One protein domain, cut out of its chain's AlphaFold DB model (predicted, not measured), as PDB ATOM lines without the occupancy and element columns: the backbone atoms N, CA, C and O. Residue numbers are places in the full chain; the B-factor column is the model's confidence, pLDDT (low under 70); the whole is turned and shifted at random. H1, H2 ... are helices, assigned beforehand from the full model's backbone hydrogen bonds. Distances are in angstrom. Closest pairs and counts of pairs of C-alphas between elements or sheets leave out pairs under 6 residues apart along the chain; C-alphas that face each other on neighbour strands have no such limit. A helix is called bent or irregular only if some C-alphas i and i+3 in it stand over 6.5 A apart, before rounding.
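AT A GLANCE: This is residues 2 to 78 of the 232 residues of an uncharacterized protein of Phytophthora sojae (strain P6497) (UniProt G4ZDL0). Three successive helix pairs, H1 with H2, H3 with H4 and H5 with H6, are stacked as turns of a short solenoid. H1, H3 and H5 lie side by side in one layer and H2, H4 and H6 form a looser second layer, with the link from H4 to H5 crossing between layers. The printed part has 77 residues, six named helices in the order H1 to H6 and no named strand: all helix. It is compact, with a radius of gyration of the C-alphas of 11.3 A and spans of 33 by 24 by 17 A.

IN THESE COORDINATES: Find C-alpha 2 at (-22.945, 43.790, 16.087), where H1 begins, residues 2 to 7. Next come H2, residues 10 to 15, and H3, residues 24 to 31. H4, residues 36 to 48, runs 18.4 A from (-15.914, 48.647, 27.692); H5, residues 56 to 66, runs 15.5 A. H6, residues 69 to 75, ends at (-6.478, 42.206, 28.208); it is irregular, but only just, with C-alphas 70 and 73 6.7 A apart.

HOW THE PARTS SIT: Look first at H3, the hub. It touches H1, the same way at 11 degrees, a shallow tilt; the closest C-alphas, of Asp 2 and Ala 26, are 4.0 A apart. It touches H5, closest at Thr 28 and Ala 59, C-alphas 4.9 A apart. H3 and H4 form a hairpin, closest at the C-alphas of Phe 27 and Leu 39, 6.3 A. H5 and H6 form another, closest at those of Ala 63 and Met 71, 6.5 A. H4 touches H6 with residues 36 to 40 alone, closest at the C-alphas of Val 36 and Thr 70, 6.8 A. H1 and H2 touch only at the corner, closest at the C-alphas of Ala 4 and Val 12, 6.5 A. Each O i to N i+4 pair is within hydrogen-bond range in H1 to H5; in H6 1 of 3 is, beside 3 of 4 O i to N i+3 pairs.

THE WHOLE: The C-alphas of Pro 18 and Gly 67, the two farthest apart, are 32.7 A apart. The printed part has no cut and no long link. Its mean pLDDT is 76.0; look for values under 70 at, among others, residues 50 to 61 and 69 to 78.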
ATOM      1  N   ASP A   2     -24.143  42.988  16.426       91.50
ATOM      2  CA  ASP A   2     -22.945  43.790  16.087       91.50
ATOM      3  C   ASP A   2     -23.134  45.311  16.203       91.50
ATOM      4  O   ASP A   2     -22.338  45.992  16.842       91.50
ATOM      5  N   VAL A   3     -24.206  45.851  15.613       93.12
ATOM      6  CA  VAL A   3     -24.486  47.299  15.632       93.12
ATOM      7  C   VAL A   3     -24.825  47.790  17.041       93.12
ATOM      8  O   VAL A   3     -24.376  48.862  17.433       93.12
ATOM      9  N   ALA A   4     -25.584  47.003  17.809       94.12
ATOM     10  CA  ALA A   4     -25.904  47.323  19.199       94.12
ATOM     11  C   ALA A   4     -24.634  47.324  20.064       94.12
ATOM     12  O   ALA A   4     -24.416  48.250  20.840       94.12
ATOM     13  N   ALA A   5     -23.748  46.349  19.841       91.44
ATOM     14  CA  ALA A   5     -22.460  46.248  20.512       91.44
ATOM     15  C   ALA A   5     -21.526  47.420  20.174       91.44
ATOM     16  O   ALA A   5     -20.971  48.043  21.074       91.44
ATOM     17  N   ALA A   6     -21.420  47.794  18.897       89.81
ATOM     18  CA  ALA A   6     -20.635  48.948  18.454       89.81
ATOM     19  C   ALA A   6     -21.127  50.291  19.022       89.81
ATOM     20  O   ALA A   6     -20.366  51.256  19.049       89.81
ATOM     21  N   ARG A   7     -22.403  50.373  19.416       91.69
ATOM     22  CA  ARG A   7     -23.043  51.594  19.931       91.69
ATOM     23  C   ARG A   7     -23.232  51.606  21.447       91.69
ATOM     24  O   ARG A   7     -23.690  52.614  21.972       91.69
ATOM     25  N   GLY A   8     -22.902  50.522  22.147       89.44
ATOM     26  CA  GLY A   8     -23.085  50.452  23.598       89.44
ATOM     27  C   GLY A   8     -24.529  50.296  24.067       89.44
ATOM     28  O   GLY A   8     -24.836  50.665  25.192       89.44
ATOM     29  N   HIS A   9     -25.422  49.764  23.232       95.50
ATOM     30  CA  HIS A   9     -26.830  49.569  23.595       95.50
ATOM     31  C   HIS A   9     -27.011  48.278  24.408       95.50
ATOM     32  O   HIS A   9     -27.343  47.226  23.858       95.50
ATOM     33  N   LEU A  10     -26.712  48.356  25.710       91.88
ATOM     34  CA  LEU A  10     -26.783  47.236  26.659       91.88
ATOM     35  C   LEU A  10     -28.199  46.663  26.782       91.88
ATOM     36  O   LEU A  10     -28.365  45.452  26.793       91.88
ATOM     37  N   ASP A  11     -29.209  47.527  26.777       94.56
ATOM     38  CA  ASP A  11     -30.633  47.184  26.780       94.56
ATOM     39  C   ASP A  11     -31.021  46.290  25.593       94.56
ATOM     40  O   ASP A  11     -31.671  45.255  25.753       94.56
ATOM     41  N   VAL A  12     -30.561  46.652  24.393       95.00
ATOM     42  CA  VAL A  12     -30.788  45.867  23.177       95.00
ATOM     43  C   VAL A  12     -30.035  44.543  23.245       95.00
ATOM     44  O   VAL A  12     -30.552  43.522  22.800       95.00
ATOM     45  N   LEU A  13     -28.814  44.532  23.778       93.50
ATOM     46  CA  LEU A  13     -28.039  43.301  23.928       93.50
ATOM     47  C   LEU A  13     -28.676  42.355  24.952       93.50
ATOM     48  O   LEU A  13     -28.795  41.168  24.660       93.50
ATOM     49  N   ASP A  14     -29.148  42.858  26.088       92.94
ATOM     50  CA  ASP A  14     -29.854  42.063  27.095       92.94
ATOM     51  C   ASP A  14     -31.142  41.453  26.541       92.94
ATOM     52  O   ASP A  14     -31.390  40.263  26.740       92.94
ATOM     53  N   ALA A  15     -31.913  42.220  25.764       93.50
ATOM     54  CA  ALA A  15     -33.124  41.728  25.105       93.50
ATOM     55  C   ALA A  15     -32.855  40.628  24.060       93.50
ATOM     56  O   ALA A  15     -33.760  39.878  23.702       93.50
ATOM     57  N   LEU A  16     -31.617  40.520  23.563       91.31
ATOM     58  CA  LEU A  16     -31.207  39.506  22.589       91.31
ATOM     59  C   LEU A  16     -30.718  38.200  23.235       91.31
ATOM     60  O   LEU A  16     -30.287  37.304  22.508       91.31
ATOM     61  N   LYS A  17     -30.744  38.075  24.568       88.31
ATOM     62  CA  LYS A  17     -30.370  36.834  25.260       88.31
ATOM     63  C   LYS A  17     -31.425  35.727  25.034       88.31
ATOM     64  O   LYS A  17     -32.617  36.025  25.002       88.31
ATOM     65  N   PRO A  18     -31.017  34.445  24.936       87.81
ATOM     66  CA  PRO A  18     -29.640  33.953  24.991       87.81
ATOM     67  C   PRO A  18     -28.873  34.235  23.691       87.81
ATOM     68  O   PRO A  18     -29.387  34.065  22.587       87.81
ATOM     69  N   TRP A  19     -27.618  34.660  23.824       86.69
ATOM     70  CA  TRP A  19     -26.759  34.952  22.678       86.69
ATOM     71  C   TRP A  19     -26.225  33.683  22.009       86.69
ATOM     72  O   TRP A  19     -26.072  32.651  22.673       86.69
ATOM     73  N   PRO A  20     -25.886  33.758  20.706       84.19
ATOM     74  CA  PRO A  20     -25.219  32.666  20.008       84.19
ATOM     75  C   PRO A  20     -23.871  32.320  20.654       84.19
ATOM     76  O   PRO A  20     -23.210  33.173  21.241       84.19
ATOM     77  N   ALA A  21     -23.430  31.071  20.481       78.12
ATOM     78  CA  ALA A  21     -22.151  30.591  21.014       78.12
ATOM     79  C   ALA A  21     -20.928  31.356  20.463       78.12
ATOM     80  O   ALA A  21     -19.912  31.471  21.149       78.12
ATOM     81  N   ASP A  22     -21.024  31.886  19.237       82.50
ATOM     82  CA  ASP A  22     -20.013  32.761  18.643       82.50
ATOM     83  C   ASP A  22     -20.495  34.217  18.642       82.50
ATOM     84  O   ASP A  22     -21.341  34.619  17.840       82.50
ATOM     85  N   ILE A  23     -19.916  35.016  19.537       84.50
ATOM     86  CA  ILE A  23     -20.160  36.460  19.648       84.50
ATOM     87  C   ILE A  23     -19.006  37.293  19.071       84.50
ATOM     88  O   ILE A  23     -18.966  38.510  19.263       84.50
ATOM     89  N   THR A  24     -18.061  36.669  18.351       81.62
ATOM     90  CA  THR A  24     -16.803  37.297  17.913       81.62
ATOM     91  C   THR A  24     -17.032  38.620  17.195       81.62
ATOM     92  O   THR A  24     -16.372  39.598  17.520       81.62
ATOM     93  N   ARG A  25     -17.975  38.683  16.248       86.00
ATOM     94  CA  ARG A  25     -18.226  39.906  15.470       86.00
ATOM     95  C   ARG A  25     -18.740  41.059  16.328       86.00
ATOM     96  O   ARG A  25     -18.260  42.178  16.179       86.00
ATOM     97  N   ALA A  26     -19.669  40.789  17.241       88.50
ATOM     98  CA  ALA A  26     -20.196  41.806  18.142       88.50
ATOM     99  C   ALA A  26     -19.139  42.260  19.155       88.50
ATOM    100  O   ALA A  26     -18.988  43.460  19.376       88.50
ATOM    101  N   PHE A  27     -18.346  41.323  19.684       82.62
ATOM    102  CA  PHE A  27     -17.198  41.631  20.533       82.62
ATOM    103  C   PHE A  27     -16.185  42.505  19.785       82.62
ATOM    104  O   PHE A  27     -15.773  43.542  20.292       82.62
ATOM    105  N   THR A  28     -15.817  42.151  18.549       78.94
ATOM    106  CA  THR A  28     -14.914  42.963  17.720       78.94
ATOM    107  C   THR A  28     -15.487  44.347  17.442       78.94
ATOM    108  O   THR A  28     -14.752  45.323  17.525       78.94
ATOM    109  N   ALA A  29     -16.787  44.462  17.173       85.44
ATOM    110  CA  ALA A  29     -17.428  45.742  16.896       85.44
ATOM    111  C   ALA A  29     -17.452  46.676  18.124       85.44
ATOM    112  O   ALA A  29     -17.179  47.868  17.982       85.44
ATOM    113  N   ALA A  30     -17.718  46.140  19.320       84.81
ATOM    114  CA  ALA A  30     -17.635  46.886  20.578       84.81
ATOM    115  C   ALA A  30     -16.191  47.281  20.918       84.81
ATOM    116  O   ALA A  30     -15.912  48.436  21.233       84.81
ATOM    117  N   ALA A  31     -15.257  46.339  20.780       75.81
ATOM    118  CA  ALA A  31     -13.832  46.558  21.007       75.81
ATOM    119  C   ALA A  31     -13.247  47.593  20.045       75.81
ATOM    120  O   ALA A  31     -12.447  48.434  20.438       75.81
ATOM    121  N   ALA A  32     -13.705  47.599  18.794       75.06
ATOM    122  CA  ALA A  32     -13.313  48.601  17.819       75.06
ATOM    123  C   ALA A  32     -13.898  49.992  18.092       75.06
ATOM    124  O   ALA A  32     -13.618  50.928  17.348       75.06
ATOM    125  N   ARG A  33     -14.729  50.152  19.114       77.62
ATOM    126  CA  ARG A  33     -15.326  51.429  19.498       77.62
ATOM    127  C   ARG A  33     -14.997  51.796  20.948       77.62
ATOM    128  O   ARG A  33     -15.550  52.774  21.434       77.62
ATOM    129  N   GLY A  34     -14.132  51.027  21.619       74.06
ATOM    130  CA  GLY A  34     -13.781  51.242  23.025       74.06
ATOM    131  C   GLY A  34     -14.968  51.062  23.980       74.06
ATOM    132  O   GLY A  34     -15.015  51.677  25.043       74.06
ATOM    133  N   ILE A  35     -15.980  50.269  23.606       83.25
ATOM    134  CA  ILE A  35     -17.218  50.130  24.390       83.25
ATOM    135  C   ILE A  35     -17.018  49.097  25.506       83.25
ATOM    136  O   ILE A  35     -17.452  47.949  25.403       83.25
ATOM    137  N   VAL A  36     -16.348  49.516  26.580       75.75
ATOM    138  CA  VAL A  36     -15.914  48.647  27.692       75.75
ATOM    139  C   VAL A  36     -17.070  47.868  28.327       75.75
ATOM    140  O   VAL A  36     -17.009  46.646  28.388       75.75
ATOM    141  N   HIS A  37     -18.162  48.541  28.695       81.50
ATOM    142  CA  HIS A  37     -19.297  47.916  29.388       81.50
ATOM    143  C   HIS A  37     -19.965  46.782  28.585       81.50
ATOM    144  O   HIS A  37     -20.424  45.795  29.151       81.50
ATOM    145  N   VAL A  38     -20.000  46.880  27.248       86.06
ATOM    146  CA  VAL A  38     -20.509  45.789  26.392       86.06
ATOM    147  C   VAL A  38     -19.576  44.586  26.431       86.06
ATOM    148  O   VAL A  38     -20.012  43.439  26.394       86.06
ATOM    149  N   LEU A  39     -18.276  44.843  26.476       79.25
ATOM    150  CA  LEU A  39     -17.270  43.798  26.468       79.25
ATOM    151  C   LEU A  39     -17.216  43.086  27.826       79.25
ATOM    152  O   LEU A  39     -17.019  41.873  27.854       79.25
ATOM    153  N   GLU A  40     -17.459  43.814  28.922       76.81
ATOM    154  CA  GLU A  40     -17.697  43.267  30.270       76.81
ATOM    155  C   GLU A  40     -18.905  42.343  30.270       76.81
ATOM    156  O   GLU A  40     -18.772  41.164  30.597       76.81
ATOM    157  N   MET A  41     -20.031  42.823  29.745       83.19
ATOM    158  CA  MET A  41     -21.249  42.030  29.607       83.19
ATOM    159  C   MET A  41     -21.031  40.744  28.781       83.19
ATOM    160  O   MET A  41     -21.538  39.677  29.133       83.19
ATOM    161  N   PHE A  42     -20.254  40.815  27.693       81.50
ATOM    162  CA  PHE A  42     -19.883  39.641  26.895       81.50
ATOM    163  C   PHE A  42     -18.972  38.667  27.647       81.50
ATOM    164  O   PHE A  42     -19.140  37.455  27.500       81.50
ATOM    165  N   SER A  43     -18.031  39.163  28.451       73.88
ATOM    166  CA  SER A  43     -17.154  38.314  29.263       73.88
ATOM    167  C   SER A  43     -17.933  37.584  30.346       73.88
ATOM    168  O   SER A  43     -17.825  36.367  30.435       73.88
ATOM    169  N   GLU A  44     -18.766  38.297  31.105       77.25
ATOM    170  CA  GLU A  44     -19.593  37.714  32.169       77.25
ATOM    171  C   GLU A  44     -20.517  36.623  31.624       77.25
ATOM    172  O   GLU A  44     -20.623  35.535  32.192       77.25
ATOM    173  N   TYR A  45     -21.146  36.878  30.474       78.69
ATOM    174  CA  TYR A  45     -21.973  35.878  29.810       78.69
ATOM    175  C   TYR A  45     -21.164  34.652  29.379       78.69
ATOM    176  O   TYR A  45     -21.642  33.528  29.527       78.69
ATOM    177  N   CYS A  46     -19.954  34.840  28.845       71.56
ATOM    178  CA  CYS A  46     -19.108  33.721  28.444       71.56
ATOM    179  C   CYS A  46     -18.551  32.926  29.632       71.56
ATOM    180  O   CYS A  46     -18.399  31.714  29.508       71.56
ATOM    181  N   ASP A  47     -18.258  33.577  30.757       68.06
ATOM    182  CA  ASP A  47     -17.802  32.911  31.981       68.06
ATOM    183  C   ASP A  47     -18.928  32.077  32.611       68.06
ATOM    184  O   ASP A  47     -18.681  30.999  33.147       68.06
ATOM    185  N   ALA A  48     -20.176  32.544  32.500       72.69
ATOM    186  CA  ALA A  48     -21.358  31.832  32.982       72.69
ATOM    187  C   ALA A  48     -21.831  30.694  32.053       72.69
ATOM    188  O   ALA A  48     -22.593  29.834  32.493       72.69
ATOM    189  N   ASN A  49     -21.415  30.680  30.780       70.25
ATOM    190  CA  ASN A  49     -21.882  29.717  29.780       70.25
ATOM    191  C   ASN A  49     -20.715  28.947  29.147       70.25
ATOM    192  O   ASN A  49     -20.078  29.413  28.193       70.25
ATOM    193  N   ASP A  50     -20.496  27.720  29.629       56.34
ATOM    194  CA  ASP A  50     -19.543  26.760  29.063       56.34
ATOM    195  C   ASP A  50     -19.895  26.452  27.594       56.34
ATOM    196  O   ASP A  50     -20.761  25.640  27.280       56.34
ATOM    197  N   GLY A  51     -19.238  27.151  26.664       54.75
ATOM    198  CA  GLY A  51     -19.496  27.040  25.221       54.75
ATOM    199  C   GLY A  51     -19.339  28.350  24.449       54.75
ATOM    200  O   GLY A  51     -19.143  28.322  23.235       54.75
ATOM    201  N   CYS A  52     -19.348  29.487  25.146       59.03
ATOM    202  CA  CYS A  52     -19.104  30.797  24.552       59.03
ATOM    203  C   CYS A  52     -17.651  30.916  24.063       59.03
ATOM    204  O   CYS A  52     -16.696  30.625  24.797       59.03
ATOM    205  N   ASN A  53     -17.458  31.322  22.808       60.72
ATOM    206  CA  ASN A  53     -16.133  31.524  22.228       60.72
ATOM    207  C   ASN A  53     -16.086  32.855  21.476       60.72
ATOM    208  O   ASN A  53     -16.925  33.130  20.623       60.72
ATOM    209  N   PHE A  54     -15.072  33.670  21.764       64.19
ATOM    210  CA  PHE A  54     -14.806  34.896  21.020       64.19
ATOM    211  C   PHE A  54     -13.316  35.048  20.726       64.19
ATOM    212  O   PHE A  54     -12.443  34.759  21.553       64.19
ATOM    213  N   ARG A  55     -12.992  35.527  19.520       64.75
ATOM    214  CA  ARG A  55     -11.604  35.823  19.130       64.75
ATOM    215  C   ARG A  55     -11.193  37.225  19.579       64.75
ATOM    216  O   ARG A  55     -11.041  38.131  18.765       64.75
ATOM    217  N   ALA A  56     -10.931  37.379  20.876       61.44
ATOM    218  CA  ALA A  56     -10.458  38.633  21.476       61.44
ATOM    219  C   ALA A  56      -9.172  39.190  20.827       61.44
ATOM    220  O   ALA A  56      -8.935  40.394  20.817       61.44
ATOM    221  N   THR A  57      -8.334  38.310  20.267       61.12
ATOM    222  CA  THR A  57      -6.993  38.640  19.765       61.12
ATOM    223  C   THR A  57      -6.983  39.663  18.634       61.12
ATOM    224  O   THR A  57      -6.070  40.480  18.592       61.12
ATOM    225  N   THR A  58      -7.954  39.628  17.713       65.06
ATOM    226  CA  THR A  58      -7.977  40.559  16.570       65.06
ATOM    227  C   THR A  58      -8.429  41.945  17.014       65.06
ATOM    228  O   THR A  58      -7.777  42.933  16.706       65.06
ATOM    229  N   ALA A  59      -9.484  42.012  17.822       66.00
ATOM    230  CA  ALA A  59     -10.032  43.283  18.271       66.00
ATOM    231  C   ALA A  59      -9.095  44.017  19.244       66.00
ATOM    232  O   ALA A  59      -8.903  45.224  19.139       66.00
ATOM    233  N   LEU A  60      -8.437  43.274  20.141       67.62
ATOM    234  CA  LEU A  60      -7.413  43.832  21.022       67.62
ATOM    235  C   LEU A  60      -6.158  44.258  20.257       67.62
ATOM    236  O   LEU A  60      -5.517  45.228  20.643       67.62
ATOM    237  N   LYS A  61      -5.820  43.579  19.155       66.38
ATOM    238  CA  LYS A  61      -4.743  44.021  18.261       66.38
ATOM    239  C   LYS A  61      -5.093  45.364  17.612       66.38
ATOM    240  O   LYS A  61      -4.272  46.268  17.648       66.38
ATOM    241  N   GLU A  62      -6.300  45.520  17.075       70.19
ATOM    242  CA  GLU A  62      -6.734  46.787  16.468       70.19
ATOM    243  C   GLU A  62      -6.863  47.926  17.491       70.19
ATOM    244  O   GLU A  62      -6.616  49.087  17.165       70.19
ATOM    245  N   ALA A  63      -7.257  47.617  18.728       70.50
ATOM    246  CA  ALA A  63      -7.248  48.577  19.829       70.50
ATOM    247  C   ALA A  63      -5.816  49.004  20.187       70.50
ATOM    248  O   ALA A  63      -5.540  50.196  20.325       70.50
ATOM    249  N   ALA A  64      -4.883  48.047  20.242       66.88
ATOM    250  CA  ALA A  64      -3.461  48.315  20.441       66.88
ATOM    251  C   ALA A  64      -2.866  49.162  19.318       66.88
ATOM    252  O   ALA A  64      -2.068  50.060  19.567       66.88
ATOM    253  N   GLU A  65      -3.251  48.903  18.072       68.75
ATOM    254  CA  GLU A  65      -2.844  49.698  16.909       68.75
ATOM    255  C   GLU A  65      -3.424  51.109  16.926       68.75
ATOM    256  O   GLU A  65      -2.833  52.011  16.336       68.75
ATOM    257  N   ARG A  66      -4.516  51.348  17.656       70.00
ATOM    258  CA  ARG A  66      -5.103  52.681  17.834       70.00
ATOM    259  C   ARG A  66      -4.619  53.430  19.069       70.00
ATOM    260  O   ARG A  66      -4.775  54.643  19.091       70.00
ATOM    261  N   GLY A  67      -3.969  52.758  20.020       65.19
ATOM    262  CA  GLY A  67      -3.625  53.363  21.314       65.19
ATOM    263  C   GLY A  67      -4.848  53.525  22.219       65.19
ATOM    264  O   GLY A  67      -4.894  54.416  23.056       65.19
ATOM    265  N   ASP A  68      -5.877  52.694  22.034       71.94
ATOM    266  CA  ASP A  68      -7.092  52.794  22.837       71.94
ATOM    267  C   ASP A  68      -6.848  52.231  24.248       71.94
ATOM    268  O   ASP A  68      -6.914  51.020  24.486       71.94
ATOM    269  N   THR A  69      -6.536  53.122  25.192       66.38
ATOM    270  CA  THR A  69      -6.230  52.790  26.593       66.38
ATOM    271  C   THR A  69      -7.404  52.161  27.336       66.38
ATOM    272  O   THR A  69      -7.189  51.444  28.314       66.38
ATOM    273  N   THR A  70      -8.642  52.366  26.870       67.19
ATOM    274  CA  THR A  70      -9.841  51.771  27.491       67.19
ATOM    275  C   THR A  70      -9.860  50.243  27.365       67.19
ATOM    276  O   THR A  70     -10.481  49.546  28.165       67.19
ATOM    277  N   MET A  71      -9.089  49.702  26.418       65.75
ATOM    278  CA  MET A  71      -9.058  48.282  26.069       65.75
ATOM    279  C   MET A  71      -8.016  47.462  26.850       65.75
ATOM    280  O   MET A  71      -7.946  46.241  26.697       65.75
ATOM    281  N   ILE A  72      -7.225  48.084  27.731       61.50
ATOM    282  CA  ILE A  72      -6.235  47.386  28.577       61.50
ATOM    283  C   ILE A  72      -6.930  46.543  29.651       61.50
ATOM    284  O   ILE A  72      -6.504  45.419  29.924       61.50
ATOM    285  N   GLY A  73      -8.051  47.034  30.198       57.75
ATOM    286  CA  GLY A  73      -8.900  46.263  31.112       57.75
ATOM    287  C   GLY A  73      -9.353  44.940  30.488       57.75
ATOM    288  O   GLY A  73      -9.375  43.910  31.156       57.75
ATOM    289  N   LEU A  74      -9.560  44.923  29.170       59.38
ATOM    290  CA  LEU A  74      -9.968  43.742  28.410       59.38
ATOM    291  C   LEU A  74      -8.850  42.750  28.119       59.38
ATOM    292  O   LEU A  74      -9.129  41.573  27.894       59.38
ATOM    293  N   ALA A  75      -7.583  43.162  28.195       56.06
ATOM    294  CA  ALA A  75      -6.478  42.206  28.208       56.06
ATOM    295  C   ALA A  75      -6.565  41.266  29.430       56.06
ATOM    296  O   ALA A  75      -6.099  40.127  29.348       56.06
ATOM    297  N   ARG A  76      -7.230  41.689  30.524       53.47
ATOM    298  CA  ARG A  76      -7.573  40.824  31.674       53.47
ATOM    299  C   ARG A  76      -8.670  39.810  31.345       53.47
ATOM    300  O   ARG A  76      -8.679  38.734  31.933       53.47
ATOM    301  N   MET A  77      -9.566  40.162  30.426       49.59
ATOM    302  CA  MET A  77     -10.793  39.429  30.093       49.59
ATOM    303  C   MET A  77     -10.599  38.415  28.964       49.59
ATOM    304  O   MET A  77     -11.509  37.658  28.644       49.59
ATOM    305  N   VAL A  78      -9.407  38.353  28.356       54.38
ATOM    306  CA  VAL A  78      -9.047  37.219  27.500       54.38
ATOM    307  C   VAL A  78      -8.944  35.992  28.403       54.38
ATOM    308  O   VAL A  78      -8.040  35.953  29.246       54.38
TER     309      VAL A  78